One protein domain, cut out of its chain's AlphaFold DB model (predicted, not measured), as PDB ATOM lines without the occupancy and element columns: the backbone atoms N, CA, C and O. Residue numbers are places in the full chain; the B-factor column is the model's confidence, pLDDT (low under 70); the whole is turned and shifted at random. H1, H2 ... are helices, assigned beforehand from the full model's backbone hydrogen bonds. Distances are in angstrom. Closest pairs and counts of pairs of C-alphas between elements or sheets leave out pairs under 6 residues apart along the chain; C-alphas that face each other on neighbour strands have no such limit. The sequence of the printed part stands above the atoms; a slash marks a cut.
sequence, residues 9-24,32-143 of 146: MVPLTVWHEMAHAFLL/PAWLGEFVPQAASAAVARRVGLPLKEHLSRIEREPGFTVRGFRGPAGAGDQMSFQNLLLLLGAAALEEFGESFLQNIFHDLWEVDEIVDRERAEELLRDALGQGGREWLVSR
ATOM      1  N   MET A   9     277.777 289.389 164.253       93.81
ATOM      2  CA  MET A   9     277.222 288.029 164.375       93.81
ATOM      3  C   MET A   9     275.751 288.037 164.801       93.81
ATOM      4  O   MET A   9     274.910 287.500 164.093       93.81
ATOM      5  N   VAL A  10     275.439 288.657 165.943       94.31
ATOM      6  CA  VAL A  10     274.067 288.663 166.477       94.31
ATOM      7  C   VAL A  10     273.101 289.400 165.541       94.31
ATOM      8  O   VAL A  10     272.068 288.819 165.214       94.31
ATOM      9  N   PRO A  11     273.408 290.617 165.048       95.00
ATOM     10  CA  PRO A  11     272.546 291.281 164.074       95.00
ATOM     11  C   PRO A  11     272.304 290.469 162.796       95.00
ATOM     12  O   PRO A  11     271.168 290.412 162.338       95.00
ATOM     13  N   LEU A  12     273.337 289.830 162.233       96.25
ATOM     14  CA  LEU A  12     273.194 288.994 161.037       96.25
ATOM     15  C   LEU A  12     272.249 287.819 161.291       96.25
ATOM     16  O   LEU A  12     271.344 287.597 160.495       96.25
ATOM     17  N   THR A  13     272.396 287.130 162.428       95.00
ATOM     18  CA  THR A  13     271.472 286.058 162.823       95.00
ATOM     19  C   THR A  13     270.040 286.570 162.950       95.00
ATOM     20  O   THR A  13     269.131 285.962 162.405       95.00
ATOM     21  N   VAL A  14     269.820 287.711 163.610       95.44
ATOM     22  CA  VAL A  14     268.467 288.278 163.751       95.44
ATOM     23  C   VAL A  14     267.846 288.577 162.386       95.44
ATOM     24  O   VAL A  14     266.710 288.186 162.138       95.44
ATOM     25  N   TRP A  15     268.583 289.229 161.484       95.50
ATOM     26  CA  TRP A  15     268.071 289.547 160.150       95.50
ATOM     27  C   TRP A  15     267.826 288.307 159.289       95.50
ATOM     28  O   TRP A  15     266.857 288.286 158.534       95.50
ATOM     29  N   HIS A  16     268.662 287.280 159.425       96.00
ATOM     30  CA  HIS A  16     268.475 285.987 158.773       96.00
ATOM     31  C   HIS A  16     267.158 285.325 159.217       96.00
ATOM     32  O   HIS A  16     266.319 285.006 158.379       96.00
ATOM     33  N   GLU A  17     266.913 285.210 160.524       95.12
ATOM     34  CA  GLU A  17     265.670 284.605 161.033       95.12
ATOM     35  C   GLU A  17     264.426 285.438 160.686       95.12
ATOM     36  O   GLU A  17     263.360 284.897 160.390       95.12
ATOM     37  N   MET A  18     264.548 286.769 160.666       92.12
ATOM     38  CA  MET A  18     263.465 287.631 160.186       92.12
ATOM     39  C   MET A  18     263.158 287.382 158.707       92.12
ATOM     40  O   MET A  18     261.987 287.329 158.338       92.12
ATOM     41  N   ALA A  19     264.178 287.205 157.860       90.44
ATOM     42  CA  ALA A  19     263.982 286.893 156.447       90.44
ATOM     43  C   ALA A  19     263.264 285.546 156.255       90.44
ATOM     44  O   ALA A  19     262.331 285.476 155.456       90.44
ATOM     45  N   HIS A  20     263.611 284.522 157.044       90.25
ATOM     46  CA  HIS A  20     262.850 283.266 157.097       90.25
ATOM     47  C   HIS A  20     261.380 283.501 157.456       90.25
ATOM     48  O   HIS A  20     260.491 283.023 156.757       90.25
ATOM     49  N   ALA A  21     261.101 284.281 158.503       86.81
ATOM     50  CA  ALA A  21     259.727 284.571 158.917       86.81
ATOM     51  C   ALA A  21     258.907 285.283 157.824       86.81
ATOM     52  O   ALA A  21     257.722 284.996 157.668       86.81
ATOM     53  N   PHE A  22     259.527 286.174 157.044       76.44
ATOM     54  CA  PHE A  22     258.874 286.803 155.891       76.44
ATOM     55  C   PHE A  22     258.621 285.813 154.745       76.44
ATOM     56  O   PHE A  22     257.558 285.862 154.128       76.44
ATOM     57  N   LEU A  23     259.562 284.901 154.482       75.19
ATOM     58  CA  LEU A  23     259.419 283.850 153.468       75.19
ATOM     59  C   LEU A  23     258.326 282.827 153.830       75.19
ATOM     60  O   LEU A  23     257.629 282.339 152.948       75.19
ATOM     61  N   LEU A  24     258.115 282.557 155.120       71.50
ATOM     62  CA  LEU A  24     257.085 281.641 155.638       71.50
ATOM     63  C   LEU A  24     255.650 282.210 155.597       71.50
ATOM     64  O   LEU A  24     254.724 281.581 156.107       71.50
ATOM     65  N   PRO A  32     265.874 272.750 148.115       88.62
ATOM     66  CA  PRO A  32     267.112 272.261 148.700       88.62
ATOM     67  C   PRO A  32     267.542 273.183 149.844       88.62
ATOM     68  O   PRO A  32     267.465 274.404 149.715       88.62
ATOM     69  N   ALA A  33     268.062 272.603 150.931       88.12
ATOM     70  CA  ALA A  33     268.447 273.354 152.130       88.12
ATOM     71  C   ALA A  33     269.353 274.556 151.822       88.12
ATOM     72  O   ALA A  33     269.199 275.612 152.417       88.12
ATOM     73  N   TRP A  34     270.261 274.431 150.852       93.00
ATOM     74  CA  TRP A  34     271.135 275.537 150.483       93.00
ATOM     75  C   TRP A  34     270.390 276.740 149.909       93.00
ATOM     76  O   TRP A  34     270.760 277.859 150.236       93.00
ATOM     77  N   LEU A  35     269.344 276.542 149.103       92.62
ATOM     78  CA  LEU A  35     268.598 277.655 148.516       92.62
ATOM     79  C   LEU A  35     267.716 278.322 149.575       92.62
ATOM     80  O   LEU A  35     267.685 279.549 149.663       92.62
ATOM     81  N   GLY A  36     267.070 277.508 150.416       90.50
ATOM     82  CA  GLY A  36     266.263 277.991 151.537       90.50
ATOM     83  C   GLY A  36     267.060 278.821 152.545       90.50
ATOM     84  O   GLY A  36     266.534 279.778 153.096       90.50
ATOM     85  N   GLU A  37     268.339 278.507 152.748       93.88
ATOM     86  CA  GLU A  37     269.227 279.247 153.653       93.88
ATOM     87  C   GLU A  37     269.972 280.397 152.949       93.88
ATOM     88  O   GLU A  37     270.278 281.420 153.566       93.88
ATOM     89  N   PHE A  38     270.238 280.273 151.644       95.44
ATOM     90  CA  PHE A  38     270.914 281.300 150.849       95.44
ATOM     91  C   PHE A  38     270.153 282.626 150.851       95.44
ATOM     92  O   PHE A  38     270.753 283.673 151.103       95.44
ATOM     93  N   VAL A  39     268.844 282.596 150.580       94.06
ATOM     94  CA  VAL A  39     268.041 283.822 150.440       94.06
ATOM     95  C   VAL A  39     268.042 284.641 151.744       94.06
ATOM     96  O   VAL A  39     268.393 285.822 151.694       94.06
ATOM     97  N   PRO A  40     267.767 284.054 152.923       95.56
ATOM     98  CA  PRO A  40     267.930 284.722 154.214       95.56
ATOM     99  C   PRO A  40     269.345 285.228 154.500       95.56
ATOM    100  O   PRO A  40     269.506 286.335 155.017       95.56
ATOM    101  N   GLN A  41     270.387 284.463 154.155       97.44
ATOM    102  CA  GLN A  41     271.772 284.910 154.335       97.44
ATOM    103  C   GLN A  41     272.077 286.148 153.487       97.44
ATOM    104  O   GLN A  41     272.554 287.158 154.014       97.44
ATOM    105  N   ALA A  42     271.733 286.119 152.202       97.50
ATOM    106  CA  ALA A  42     271.911 287.252 151.309       97.50
ATOM    107  C   ALA A  42     271.064 288.463 151.747       97.50
ATOM    108  O   ALA A  42     271.574 289.582 151.799       97.50
ATOM    109  N   ALA A  43     269.814 288.262 152.171       96.25
ATOM    110  CA  ALA A  43     268.984 289.331 152.726       96.25
ATOM    111  C   ALA A  43     269.618 289.966 153.977       96.25
ATOM    112  O   ALA A  43     269.685 291.194 154.085       96.25
ATOM    113  N   SER A  44     270.156 289.154 154.893       97.12
ATOM    114  CA  SER A  44     270.844 289.653 156.088       97.12
ATOM    115  C   SER A  44     272.092 290.477 155.743       97.12
ATOM    116  O   SER A  44     272.320 291.534 156.337       97.12
ATOM    117  N   ALA A  45     272.861 290.059 154.730       97.62
ATOM    118  CA  ALA A  45     274.023 290.789 154.231       97.62
ATOM    119  C   ALA A  45     273.628 292.129 153.592       97.62
ATOM    120  O   ALA A  45     274.293 293.141 153.829       97.62
ATOM    121  N   ALA A  46     272.532 292.166 152.827       97.25
ATOM    122  CA  ALA A  46     272.009 293.398 152.241       97.25
ATOM    123  C   ALA A  46     271.620 294.402 153.334       97.25
ATOM    124  O   ALA A  46     272.076 295.549 153.329       97.25
ATOM    125  N   VAL A  47     270.861 293.959 154.344       95.81
ATOM    126  CA  VAL A  47     270.498 294.819 155.478       95.81
ATOM    127  C   VAL A  47     271.742 295.292 156.227       95.81
ATOM    128  O   VAL A  47     271.866 296.484 156.505       95.81
ATOM    129  N   ALA A  48     272.702 294.400 156.483       95.19
ATOM    130  CA  ALA A  48     273.955 294.751 157.139       95.19
ATOM    131  C   ALA A  48     274.731 295.850 156.398       95.19
ATOM    132  O   ALA A  48     275.255 296.757 157.048       95.19
ATOM    133  N   ARG A  49     274.759 295.821 155.058       94.50
ATOM    134  CA  ARG A  49     275.349 296.894 154.239       94.50
ATOM    135  C   ARG A  49     274.592 298.211 154.399       94.50
ATOM    136  O   ARG A  49     275.225 299.239 154.625       94.50
ATOM    137  N   ARG A  50     273.257 298.186 154.326       94.50
ATOM    138  CA  ARG A  50     272.408 299.389 154.426       94.50
ATOM    139  C   ARG A  50     272.517 300.082 155.784       94.50
ATOM    140  O   ARG A  50     272.527 301.307 155.840       94.50
ATOM    141  N   VAL A  51     272.606 299.312 156.869       94.50
ATOM    142  CA  VAL A  51     272.665 299.851 158.240       94.50
ATOM    143  C   VAL A  51     274.093 300.070 158.757       94.50
ATOM    144  O   VAL A  51     274.279 300.411 159.921       94.50
ATOM    145  N   GLY A  52     275.111 299.868 157.913       92.88
ATOM    146  CA  GLY A  52     276.508 300.132 158.265       92.88
ATOM    147  C   GLY A  52     277.110 299.156 159.282       92.88
ATOM    148  O   GLY A  52     278.017 299.531 160.025       92.88
ATOM    149  N   LEU A  53     276.634 297.907 159.338       92.94
ATOM    150  CA  LEU A  53     277.266 296.875 160.165       92.94
ATOM    151  C   LEU A  53     278.676 296.543 159.642       92.94
ATOM    152  O   LEU A  53     278.921 296.636 158.436       92.94
ATOM    153  N   PRO A  54     279.606 296.085 160.508       93.06
ATOM    154  CA  PRO A  54     280.974 295.734 160.119       93.06
ATOM    155  C   PRO A  54     281.031 294.386 159.370       93.06
ATOM    156  O   PRO A  54     281.745 293.458 159.754       93.06
ATOM    157  N   LEU A  55     280.269 294.264 158.279       95.19
ATOM    158  CA  LEU A  55     280.140 293.045 157.485       95.19
ATOM    159  C   LEU A  55     281.495 292.615 156.917       95.19
ATOM    160  O   LEU A  55     281.866 291.456 157.049       95.19
ATOM    161  N   LYS A  56     282.293 293.546 156.381       94.88
ATOM    162  CA  LYS A  56     283.630 293.241 155.838       94.88
ATOM    163  C   LYS A  56     284.561 292.585 156.867       94.88
ATOM    164  O   LYS A  56     285.294 291.662 156.522       94.88
ATOM    165  N   GLU A  57     284.527 293.042 158.122       94.88
ATOM    166  CA  GLU A  57     285.289 292.433 159.223       94.88
ATOM    167  C   GLU A  57     284.762 291.033 159.561       94.88
ATOM    168  O   GLU A  57     285.538 290.126 159.848       94.88
ATOM    169  N   HIS A  58     283.442 290.846 159.537       96.25
ATOM    170  CA  HIS A  58     282.840 289.540 159.780       96.25
ATOM    171  C   HIS A  58     283.239 288.532 158.695       96.25
ATOM    172  O   HIS A  58     283.760 287.465 159.016       96.25
ATOM    173  N   LEU A  59     283.075 288.904 157.422       96.44
ATOM    174  CA  LEU A  59     283.381 288.053 156.271       96.44
ATOM    175  C   LEU A  59     284.867 287.684 156.188       96.44
ATOM    176  O   LEU A  59     285.200 286.574 155.787       96.44
ATOM    177  N   SER A  60     285.780 288.575 156.596       96.12
ATOM    178  CA  SER A  60     287.221 288.283 156.574       96.12
ATOM    179  C   SER A  60     287.659 287.224 157.590       96.12
ATOM    180  O   SER A  60     288.770 286.708 157.491       96.12
ATOM    181  N   ARG A  61     286.800 286.894 158.562       95.88
ATOM    182  CA  ARG A  61     287.057 285.878 159.594       95.88
ATOM    183  C   ARG A  61     286.382 284.538 159.308       95.88
ATOM    184  O   ARG A  61     286.462 283.640 160.148       95.88
ATOM    185  N   ILE A  62     285.695 284.412 158.176       95.19
ATOM    186  CA  ILE A  62     285.078 283.162 157.740       95.19
ATOM    187  C   ILE A  62     286.138 282.261 157.091       95.19
ATOM    188  O   ILE A  62     286.936 282.715 156.269       95.19
ATOM    189  N   GLU A  63     286.124 280.977 157.448       92.44
ATOM    190  CA  GLU A  63     286.864 279.927 156.744       92.44
ATOM    191  C   GLU A  63     286.270 279.719 155.345       92.44
ATOM    192  O   GLU A  63     285.087 279.413 155.210       92.44
ATOM    193  N   ARG A  64     287.090 279.907 154.303       90.75
ATOM    194  CA  ARG A  64     286.650 279.828 152.899       90.75
ATOM    195  C   ARG A  64     286.695 278.419 152.313       90.75
ATOM    196  O   ARG A  64     286.047 278.163 151.309       90.75
ATOM    197  N   GLU A  65     287.448 277.519 152.936       91.06
ATOM    198  CA  GLU A  65     287.693 276.167 152.429       91.06
ATOM    199  C   GLU A  65     287.359 275.108 153.492       91.06
ATOM    200  O   GLU A  65     288.239 274.371 153.929       91.06
ATOM    201  N   PRO A  66     286.090 274.982 153.924       90.19
ATOM    202  CA  PRO A  66     285.707 274.020 154.962       90.19
ATOM    203  C   PRO A  66     285.665 272.557 154.469       90.19
ATOM    204  O   PRO A  66     285.139 271.686 155.156       90.19
ATOM    205  N   GLY A  67     286.179 272.270 153.267       91.75
ATOM    206  CA  GLY A  67     286.188 270.930 152.666       91.75
ATOM    207  C   GLY A  67     284.917 270.547 151.896       91.75
ATOM    208  O   GLY A  67     284.788 269.399 151.474       91.75
ATOM    209  N   PHE A  68     283.987 271.482 151.685       92.62
ATOM    210  CA  PHE A  68     282.783 271.294 150.868       92.62
ATOM    211  C   PHE A  68     282.319 272.617 150.239       92.62
ATOM    212  O   PHE A  68     282.702 273.690 150.698       92.62
ATOM    213  N   THR A  69     281.466 272.528 149.213       92.62
ATOM    214  CA  THR A  69     280.770 273.683 148.617       92.62
ATOM    215  C   THR A  69     279.318 273.759 149.092       92.62
ATOM    216  O   THR A  69     278.787 272.801 149.663       92.62
ATOM    217  N   VAL A  70     278.642 274.873 148.807       91.62
ATOM    218  CA  VAL A  70     277.212 275.089 149.068       91.62
ATOM    219  C   VAL A  70     276.364 273.960 148.469       91.62
ATOM    220  O   VAL A  70     275.486 273.420 149.142       91.62
ATOM    221  N   ARG A  71     276.666 273.520 147.241       88.69
ATOM    222  CA  ARG A  71     275.975 272.378 146.619       88.69
ATOM    223  C   ARG A  71     276.477 271.032 147.135       88.69
ATOM    224  O   ARG A  71     275.712 270.066 147.202       88.69
ATOM    225  N   GLY A  72     277.759 270.949 147.480       87.75
ATOM    226  CA  GLY A  72     278.414 269.737 147.965       87.75
ATOM    227  C   GLY A  72     278.005 269.328 149.379       87.75
ATOM    228  O   GLY A  72     278.108 268.147 149.713       87.75
ATOM    229  N   PHE A  73     277.500 270.259 150.190       88.81
ATOM    230  CA  PHE A  73     277.069 269.979 151.554       88.81
ATOM    231  C   PHE A  73     275.876 269.012 151.575       88.81
ATOM    232  O   PHE A  73     274.834 269.221 150.940       88.81
ATOM    233  N   ARG A  74     276.041 267.901 152.295       81.00
ATOM    234  CA  ARG A  74     275.029 266.854 152.469       81.00
ATOM    235  C   ARG A  74     274.906 266.568 153.960       81.00
ATOM    236  O   ARG A  74     275.907 266.307 154.616       81.00
ATOM    237  N   GLY A  75     273.688 266.641 154.490       73.75
ATOM    238  CA  GLY A  75     273.421 266.288 155.884       73.75
ATOM    239  C   GLY A  75     273.447 264.770 156.127       73.75
ATOM    240  O   GLY A  75     273.375 263.999 155.165       73.75
ATOM    241  N   PRO A  76     273.473 264.333 157.401       72.00
ATOM    242  CA  PRO A  76     273.586 265.147 158.615       72.00
ATOM    243  C   PRO A  76     275.042 265.532 158.919       72.00
ATOM    244  O   PRO A  76     275.958 264.751 158.679       72.00
ATOM    245  N   ALA A  77     275.241 266.725 159.480       81.38
ATOM    246  CA  ALA A  77     276.562 267.269 159.772       81.38
ATOM    247  C   ALA A  77     276.663 267.744 161.229       81.38
ATOM    248  O   ALA A  77     275.649 268.003 161.886       81.38
ATOM    249  N   GLY A  78     277.888 267.846 161.749       88.19
ATOM    250  CA  GLY A  78     278.110 268.375 163.090       88.19
ATOM    251  C   GLY A  78     277.780 269.868 163.170       88.19
ATOM    252  O   GLY A  78     277.726 270.573 162.165       88.19
ATOM    253  N   ALA A  79     277.631 270.395 164.388       88.00
ATOM    254  CA  ALA A  79     277.401 271.830 164.587       88.00
ATOM    255  C   ALA A  79     278.523 272.713 163.999       88.00
ATOM    256  O   ALA A  79     278.283 273.875 163.696       88.00
ATOM    257  N   GLY A  80     279.747 272.186 163.865       90.00
ATOM    258  CA  GLY A  80     280.849 272.874 163.186       90.00
ATOM    259  C   GLY A  80     280.587 273.024 161.690       90.00
ATOM    260  O   GLY A  80     280.538 274.144 161.193       90.00
ATOM    261  N   ASP A  81     280.326 271.913 161.007       91.56
ATOM    262  CA  ASP A  81     280.082 271.894 159.562       91.56
ATOM    263  C   ASP A  81     278.833 272.696 159.186       91.56
ATOM    264  O   ASP A  81     278.850 273.446 158.215       91.56
ATOM    265  N   GLN A  82     277.773 272.620 159.999       91.75
ATOM    266  CA  GLN A  82     276.571 273.436 159.804       91.75
ATOM    267  C   GLN A  82     276.891 274.936 159.872       91.75
ATOM    268  O   GLN A  82     276.362 275.719 159.088       91.75
ATOM    269  N   MET A  83     277.781 275.349 160.781       92.19
ATOM    270  CA  MET A  83     278.221 276.743 160.851       92.19
ATOM    271  C   MET A  83     279.080 277.138 159.655       92.19
ATOM    272  O   MET A  83     278.903 278.233 159.126       92.19
ATOM    273  N   SER A  84     279.984 276.269 159.206       94.12
ATOM    274  CA  SER A  84     280.784 276.527 158.006       94.12
ATOM    275  C   SER A  84     279.908 276.641 156.757       94.12
ATOM    276  O   SER A  84     280.123 277.531 155.941       94.12
ATOM    277  N   PHE A  85     278.857 275.827 156.653       94.62
ATOM    278  CA  PHE A  85     277.862 275.915 155.589       94.62
ATOM    279  C   PHE A  85     277.103 277.247 155.596       94.62
ATOM    280  O   PHE A  85     277.046 277.926 154.572       94.62
ATOM    281  N   GLN A  86     276.597 277.673 156.756       95.00
ATOM    282  CA  GLN A  86     275.933 278.973 156.902       95.00
ATOM    283  C   GLN A  86     276.870 280.143 156.559       95.00
ATOM    284  O   GLN A  86     276.481 281.094 155.883       95.00
ATOM    285  N   ASN A  87     278.139 280.046 156.954       95.75
ATOM    286  CA  ASN A  87     279.147 281.046 156.626       95.75
ATOM    287  C   ASN A  87     279.485 281.088 155.119       95.75
ATOM    288  O   ASN A  87     279.683 282.178 154.581       95.75
ATOM    289  N   LEU A  88     279.526 279.943 154.423       96.06
ATOM    290  CA  LEU A  88     279.701 279.898 152.963       96.06
ATOM    291  C   LEU A  88     278.523 280.544 152.229       96.06
ATOM    292  O   LEU A  88     278.731 281.308 151.289       96.06
ATOM    293  N   LEU A  89     277.294 280.288 152.679       97.25
ATOM    294  CA  LEU A  89     276.097 280.925 152.130       97.25
ATOM    295  C   LEU A  89     276.131 282.446 152.314       97.25
ATOM    296  O   LEU A  89     275.802 283.186 151.388       97.25
ATOM    297  N   LEU A  90     276.584 282.921 153.478       97.56
ATOM    298  CA  LEU A  90     276.778 284.347 153.736       97.56
ATOM    299  C   LEU A  90     277.857 284.959 152.829       97.56
ATOM    300  O   LEU A  90     277.653 286.054 152.303       97.56
ATOM    301  N   LEU A  91     278.984 284.266 152.617       97.00
ATOM    302  CA  LEU A  91     280.023 284.697 151.674       97.00
ATOM    303  C   LEU A  91     279.474 284.802 150.248       97.00
ATOM    304  O   LEU A  91     279.653 285.837 149.605       97.00
ATOM    305  N   LEU A  92     278.775 283.765 149.781       97.19
ATOM    306  CA  LEU A  92     278.171 283.730 148.452       97.19
ATOM    307  C   LEU A  92     277.135 284.847 148.283       97.19
ATOM    308  O   LEU A  92     277.153 285.552 147.278       97.19
ATOM    309  N   GLY A  93     276.270 285.055 149.280       97.44
ATOM    310  CA  GLY A  93     275.263 286.114 149.272       97.44
ATOM    311  C   GLY A  93     275.882 287.511 149.254       97.44
ATOM    312  O   GLY A  93     275.469 288.359 148.466       97.44
ATOM    313  N   ALA A  94     276.915 287.751 150.065       97.31
ATOM    314  CA  ALA A  94     277.640 289.020 150.057       97.31
ATOM    315  C   ALA A  94     278.324 289.291 148.707       97.31
ATOM    316  O   ALA A  94     278.258 290.418 148.220       97.31
ATOM    317  N   ALA A  95     278.925 288.267 148.095       97.00
ATOM    318  CA  ALA A  95     279.546 288.374 146.778       97.00
ATOM    319  C   ALA A  95     278.510 288.613 145.665       97.00
ATOM    320  O   ALA A  95     278.729 289.457 144.801       97.00
ATOM    321  N   ALA A  96     277.357 287.935 145.708       97.62
ATOM    322  CA  ALA A  96     276.266 288.158 144.756       97.62
ATOM    323  C   ALA A  96     275.742 289.599 144.831       97.62
ATOM    324  O   ALA A  96     275.512 290.235 143.809       97.62
ATOM    325  N   LEU A  97     275.608 290.148 146.042       97.12
ATOM    326  CA  LEU A  97     275.193 291.538 146.249       97.12
ATOM    327  C   LEU A  97     276.225 292.562 145.767       97.12
ATOM    328  O   LEU A  97     275.871 293.717 145.518       97.12
ATOM    329  N   GLU A  98     277.505 292.207 145.756       96.56
ATOM    330  CA  GLU A  98     278.567 293.062 145.224       96.56
ATOM    331  C   GLU A  98     278.522 293.094 143.693       96.56
ATOM    332  O   GLU A  98     278.597 294.176 143.119       96.56
ATOM    333  N   GLU A  99     278.316 291.936 143.061       97.44
ATOM    334  CA  GLU A  99     278.308 291.786 141.602       97.44
ATOM    335  C   GLU A  99     276.985 292.231 140.951       97.44
ATOM    336  O   GLU A  99     276.985 292.992 139.988       97.44
ATOM    337  N   PHE A 100     275.843 291.788 141.487       96.62
ATOM    338  CA  PHE A 100     274.521 291.932 140.854       96.62
ATOM    339  C   PHE A 100     273.599 292.930 141.566       96.62
ATOM    340  O   PHE A 100     272.474 293.174 141.128       96.62
ATOM    341  N   GLY A 101     274.054 293.520 142.674       96.12
ATOM    342  CA  GLY A 101     273.245 294.420 143.492       96.12
ATOM    343  C   GLY A 101     272.126 293.702 144.252       96.12
ATOM    344  O   GLY A 101     272.120 292.488 144.399       96.12
ATOM    345  N   GLU A 102     271.172 294.458 144.793       96.19
ATOM    346  CA  GLU A 102     270.099 293.905 145.637       96.19
ATOM    347  C   GLU A 102     268.880 293.414 144.838       96.19
ATOM    348  O   GLU A 102     268.020 292.734 145.396       96.19
ATOM    349  N   SER A 103     268.782 293.736 143.544       94.56
ATOM    350  CA  SER A 103     267.618 293.394 142.715       94.56
ATOM    351  C   SER A 103     267.420 291.888 142.551       94.56
ATOM    352  O   SER A 103     266.277 291.442 142.509       94.56
ATOM    353  N   PHE A 104     268.494 291.086 142.547       95.12
ATOM    354  CA  PHE A 104     268.351 289.629 142.452       95.12
ATOM    355  C   PHE A 104     267.581 289.042 143.644       95.12
ATOM    356  O   PHE A 104     266.928 288.016 143.490       95.12
ATOM    357  N   LEU A 105     267.614 289.688 144.822       94.00
ATOM    358  CA  LEU A 105     266.844 289.228 145.983       94.00
ATOM    359  C   LEU A 105     265.342 289.361 145.750       94.00
ATOM    360  O   LEU A 105     264.579 288.510 146.192       94.00
ATOM    361  N   GLN A 106     264.918 290.418 145.057       91.12
ATOM    362  CA  GLN A 106     263.515 290.596 144.691       91.12
ATOM    363  C   GLN A 106     263.103 289.560 143.645       91.12
ATOM    364  O   GLN A 106     262.054 288.941 143.798       91.12
ATOM    365  N   ASN A 107     263.958 289.330 142.644       93.12
ATOM    366  CA  ASN A 107     263.719 288.343 141.594       93.12
ATOM    367  C   ASN A 107     263.597 286.932 142.179       93.12
ATOM    368  O   ASN A 107     262.575 286.286 141.998       93.12
ATOM    369  N   ILE A 108     264.579 286.487 142.971       92.12
ATOM    370  CA  ILE A 108     264.567 285.132 143.534       92.12
ATOM    371  C   ILE A 108     263.426 284.931 144.529       92.12
ATOM    372  O   ILE A 108     262.872 283.841 144.609       92.12
ATOM    373  N   PHE A 109     263.054 285.973 145.280       87.62
ATOM    374  CA  PHE A 109     261.895 285.918 146.164       87.62
ATOM    375  C   PHE A 109     260.614 285.724 145.356       87.62
ATOM    376  O   PHE A 109     259.823 284.848 145.680       87.62
ATOM    377  N   HIS A 110     260.425 286.527 144.308       87.75
ATOM    378  CA  HIS A 110     259.272 286.418 143.425       87.75
ATOM    379  C   HIS A 110     259.213 285.042 142.757       87.75
ATOM    380  O   HIS A 110     258.182 284.383 142.805       87.75
ATOM    381  N   ASP A 111     260.328 284.567 142.206       89.38
ATOM    382  CA  ASP A 111     260.368 283.279 141.524       89.38
ATOM    383  C   ASP A 111     260.078 282.124 142.488       89.38
ATOM    384  O   ASP A 111     259.316 281.227 142.151       89.38
ATOM    385  N   LEU A 112     260.605 282.165 143.717       86.12
ATOM    386  CA  LEU A 112     260.266 281.189 144.758       86.12
ATOM    387  C   LEU A 112     258.804 281.278 145.215       86.12
ATOM    388  O   LEU A 112     258.247 280.273 145.647       86.12
ATOM    389  N   TRP A 113     258.198 282.462 145.144       82.50
ATOM    390  CA  TRP A 113     256.811 282.699 145.541       82.50
ATOM    391  C   TRP A 113     255.793 282.179 144.520       82.50
ATOM    392  O   TRP A 113     254.684 281.800 144.900       82.50
ATOM    393  N   GLU A 114     256.162 282.174 143.239       84.94
ATOM    394  CA  GLU A 114     255.324 281.695 142.134       84.94
ATOM    395  C   GLU A 114     255.441 280.183 141.899       84.94
ATOM    396  O   GLU A 114     254.616 279.608 141.193       84.94
ATOM    397  N   VAL A 115     256.445 279.520 142.481       83.25
ATOM    398  CA  VAL A 115     256.573 278.064 142.384       83.25
ATOM    399  C   VAL A 115     255.516 277.381 143.256       83.25
ATOM    400  O   VAL A 115     255.364 277.694 144.435       83.25
ATOM    401  N   ASP A 116     254.829 276.398 142.680       80.25
ATOM    402  CA  ASP A 116     253.820 275.542 143.312       80.25
ATOM    403  C   ASP A 116     254.270 274.072 143.465       80.25
ATOM    404  O   ASP A 116     253.670 273.304 144.220       80.25
ATOM    405  N   GLU A 117     255.365 273.681 142.808       84.00
ATOM    406  CA  GLU A 117     255.928 272.325 142.808       84.00
ATOM    407  C   GLU A 117     257.280 272.230 143.526       84.00
ATOM    408  O   GLU A 117     258.067 273.167 143.514       84.00
ATOM    409  N   ILE A 118     257.608 271.064 144.102       85.81
ATOM    410  CA  ILE A 118     258.895 270.818 144.785       85.81
ATOM    411  C   ILE A 118     260.083 271.230 143.902       85.81
ATOM    412  O   ILE A 118     260.267 270.709 142.805       85.81
ATOM    413  N   VAL A 119     260.949 272.089 144.440       87.31
ATOM    414  CA  VAL A 119     262.175 272.529 143.773       87.31
ATOM    415  C   VAL A 119     263.287 271.534 144.084       87.31
ATOM    416  O   VAL A 119     263.708 271.378 145.236       87.31
ATOM    417  N   ASP A 120     263.785 270.854 143.058       90.56
ATOM    418  CA  ASP A 120     264.973 270.013 143.175       90.56
ATOM    419  C   ASP A 120     266.276 270.833 143.068       90.56
ATOM    420  O   ASP A 120     266.280 272.064 143.069       90.56
ATOM    421  N   ARG A 121     267.426 270.151 143.047       89.62
ATOM    422  CA  ARG A 121     268.735 270.823 142.992       89.62
ATOM    423  C   ARG A 121     268.967 271.555 141.674       89.62
ATOM    424  O   ARG A 121     269.516 272.649 141.709       89.62
ATOM    425  N   GLU A 122     268.577 270.957 140.554       91.31
ATOM    426  CA  GLU A 122     268.792 271.541 139.231       91.31
ATOM    427  C   GLU A 122     267.908 272.775 139.070       91.31
ATOM    428  O   GLU A 122     268.407 273.861 138.770       91.31
ATOM    429  N   ARG A 123     266.627 272.656 139.430       92.62
ATOM    430  CA  ARG A 123     265.693 273.777 139.405       92.62
ATOM    431  C   ARG A 123     266.110 274.903 140.348       92.62
ATOM    432  O   ARG A 123     265.993 276.070 139.991       92.62
ATOM    433  N   ALA A 124     266.637 274.585 141.530       92.50
ATOM    434  CA  ALA A 124     267.156 275.590 142.458       92.50
ATOM    435  C   ALA A 124     268.335 276.388 141.877       92.50
ATOM    436  O   ALA A 124     268.418 277.602 142.073       92.50
ATOM    437  N   GLU A 125     269.245 275.719 141.164       94.12
ATOM    438  CA  GLU A 125     270.360 276.381 140.479       94.12
ATOM    439  C   GLU A 125     269.865 277.278 139.340       94.12
ATOM    440  O   GLU A 125     270.369 278.391 139.182       94.12
ATOM    441  N   GLU A 126     268.861 276.834 138.580       93.94
ATOM    442  CA  GLU A 126     268.227 277.651 137.541       93.94
ATOM    443  C   GLU A 126     267.583 278.910 138.114       93.94
ATOM    444  O   GLU A 126     267.875 279.999 137.629       93.94
ATOM    445  N   LEU A 127     266.777 278.777 139.171       94.31
ATOM    446  CA  LEU A 127     266.123 279.911 139.830       94.31
ATOM    447  C   LEU A 127     267.146 280.949 140.301       94.31
ATOM    448  O   LEU A 127     266.984 282.141 140.054       94.31
ATOM    449  N   LEU A 128     268.234 280.506 140.942       95.25
ATOM    450  CA  LEU A 128     269.283 281.423 141.378       95.25
ATOM    451  C   LEU A 128     269.982 282.089 140.186       95.25
ATOM    452  O   LEU A 128     270.168 283.303 140.188       95.25
ATOM    453  N   ARG A 129     270.365 281.319 139.163       95.50
ATOM    454  CA  ARG A 129     271.009 281.850 137.954       95.50
ATOM    455  C   ARG A 129     270.143 282.911 137.283       95.50
ATOM    456  O   ARG A 129     270.656 283.966 136.917       95.50
ATOM    457  N   ASP A 130     268.863 282.613 137.104       95.25
ATOM    458  CA  ASP A 130     267.928 283.474 136.392       95.25
ATOM    459  C   ASP A 130     267.670 284.756 137.203       95.25
ATOM    460  O   ASP A 130     267.711 285.854 136.644       95.25
ATOM    461  N   ALA A 131     267.557 284.645 138.533       96.06
ATOM    462  CA  ALA A 131     267.420 285.793 139.423       96.06
ATOM    463  C   ALA A 131     268.637 286.734 139.411       96.06
ATOM    464  O   ALA A 131     268.460 287.955 139.478       96.06
ATOM    465  N   LEU A 132     269.858 286.186 139.316       96.88
ATOM    466  CA  LEU A 132     271.102 286.959 139.176       96.88
ATOM    467  C   LEU A 132     271.170 287.705 137.830       96.88
ATOM    468  O   LEU A 132     271.811 288.749 137.734       96.88
ATOM    469  N   GLY A 133     270.480 287.208 136.800       94.81
ATOM    470  CA  GLY A 133     270.400 287.842 135.489       94.81
ATOM    471  C   GLY A 133     271.626 287.583 134.606       94.81
ATOM    472  O   GLY A 133     272.210 286.496 134.599       94.81
ATOM    473  N   GLN A 134     272.000 288.575 133.792       95.00
ATOM    474  CA  GLN A 134     273.067 288.426 132.799       95.00
ATOM    475  C   GLN A 134     274.410 288.100 133.470       95.00
ATOM    476  O   GLN A 134     274.887 288.851 134.313       95.00
ATOM    477  N   GLY A 135     275.042 286.996 133.060       94.81
ATOM    478  CA  GLY A 135     276.317 286.541 133.625       94.81
ATOM    479  C   GLY A 135     276.184 285.719 134.912       94.81
ATOM    480  O   GLY A 135     277.185 285.195 135.398       94.81
ATOM    481  N   GLY A 136     274.968 285.550 135.452       95.56
ATOM    482  CA  GLY A 136     274.725 284.778 136.673       95.56
ATOM    483  C   GLY A 136     275.213 283.331 136.571       95.56
ATOM    484  O   GLY A 136     275.757 282.783 137.529       95.56
ATOM    485  N   ARG A 137     275.105 282.724 135.382       94.38
ATOM    486  CA  ARG A 137     275.556 281.347 135.133       94.38
ATOM    487  C   ARG A 137     277.066 281.223 135.253       94.38
ATOM    488  O   ARG A 137     277.566 280.388 136.001       94.38
ATOM    489  N   GLU A 138     277.779 282.029 134.479       96.19
ATOM    490  CA  GLU A 138     279.235 282.035 134.422       96.19
ATOM    491  C   GLU A 138     279.809 282.413 135.788       96.19
ATOM    492  O   GLU A 138     280.785 281.816 136.246       96.19
ATOM    493  N   TRP A 139     279.153 283.352 136.474       96.81
ATOM    494  CA  TRP A 139     279.523 283.757 137.816       96.81
ATOM    495  C   TRP A 139     279.404 282.606 138.812       96.81
ATOM    496  O   TRP A 139     280.412 282.294 139.447       96.81
ATOM    497  N   LEU A 140     278.253 281.922 138.895       94.94
ATOM    498  CA  LEU A 140     278.053 280.778 139.797       94.94
ATOM    499  C   LEU A 140     279.076 279.665 139.547       94.94
ATOM    500  O   LEU A 140     279.672 279.162 140.494       94.94
ATOM    501  N   VAL A 141     279.340 279.326 138.281       93.31
ATOM    502  CA  VAL A 141     280.348 278.315 137.907       93.31
ATOM    503  C   VAL A 141     281.757 278.713 138.359       93.31
ATOM    504  O   VAL A 141     282.576 277.850 138.667       93.31
ATOM    505  N   SER A 142     282.054 280.013 138.414       94.25
ATOM    506  CA  SER A 142     283.358 280.520 138.851       94.25
ATOM    507  C   SER A 142     283.531 280.602 140.372       94.25
ATOM    508  O   SER A 142     284.629 280.928 140.826       94.25
ATOM    509  N   ARG A 143     282.470 280.391 141.168       93.44
ATOM    510  CA  ARG A 143     282.527 280.556 142.626       93.44
ATOM    511  C   ARG A 143     283.095 279.302 143.295       93.44
ATOM    512  O   ARG A 143     282.469 278.251 143.206       93.44
TER     513      ARG A 143
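AT A GLANCE: This is residues 9 to 24 and 32 to 143 of the 146 residues of an uncharacterized protein of Rubrobacteraceae bacterium (UniProt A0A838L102). The longest helix, H4, crosses H2 in the core; H1 crosses H2 on another side, and the helical hairpin H5 and H6 packs on H2 through H5. Short H3 and H7 lie at the periphery, and residues 60 to 78 form a long loop without named elements. The printed part has 128 residues with seven named helices, H1 to H7 in chain order, and no named strand: all helix, compact and rounded, radius of gyration of the C-alphas 13.9 A, spans 35 by 33 by 30 A.

IN THESE COORDINATES: Find C-alpha 79 at (277.401, 271.830, 164.587); from there H4, residues 79 to 99, runs 30.5 A to C-alpha 99 at (278.308, 291.786, 141.602). H2, residues 33 to 50, spans 26.4 A, and H1, residues 9 to 23, 21.3 A. Then find H3 at 55 to 59, H5 at 103 to 114, H6 at 121 to 132 and H7 at 136 to 141.

HOW THE PARTS SIT: Start at the hub, H2: it touches H4 at a steep tilt of 56 degrees, closest C-alphas Ala 42 and Gly 93, 4.1 A. H1 touches H2 at 60 degrees, steep, closest C-alphas His 16 and Pro 40, 4.8 A. H2, H5 and H6 form an up and down bundle, each running against the one before. H5 touches H6, closest C-alphas Phe 104 and Ala 131, 5.0 A. H6 touches H7, closest C-alphas Arg 129 and Gly 136, 4.9 A. H3 only just touches H2, only at the corner, with 3 pairs of C-alphas within 8 A; the closest are Ala 48 and Leu 55, 6.4 A. Every O i to N i+4 pair is within hydrogen-bond range in H1 and H3 to H7; in H2, 13 of 14.

THE WHOLE: The farthest C-alphas, Glu 57 and Glu 117, are 39.2 A apart. Residues 25 to 31 are not printed; C-alphas 24 and 32 are 15.4 A apart. The link from H3 to H4 is long. No printed residue is under 70 in pLDDT.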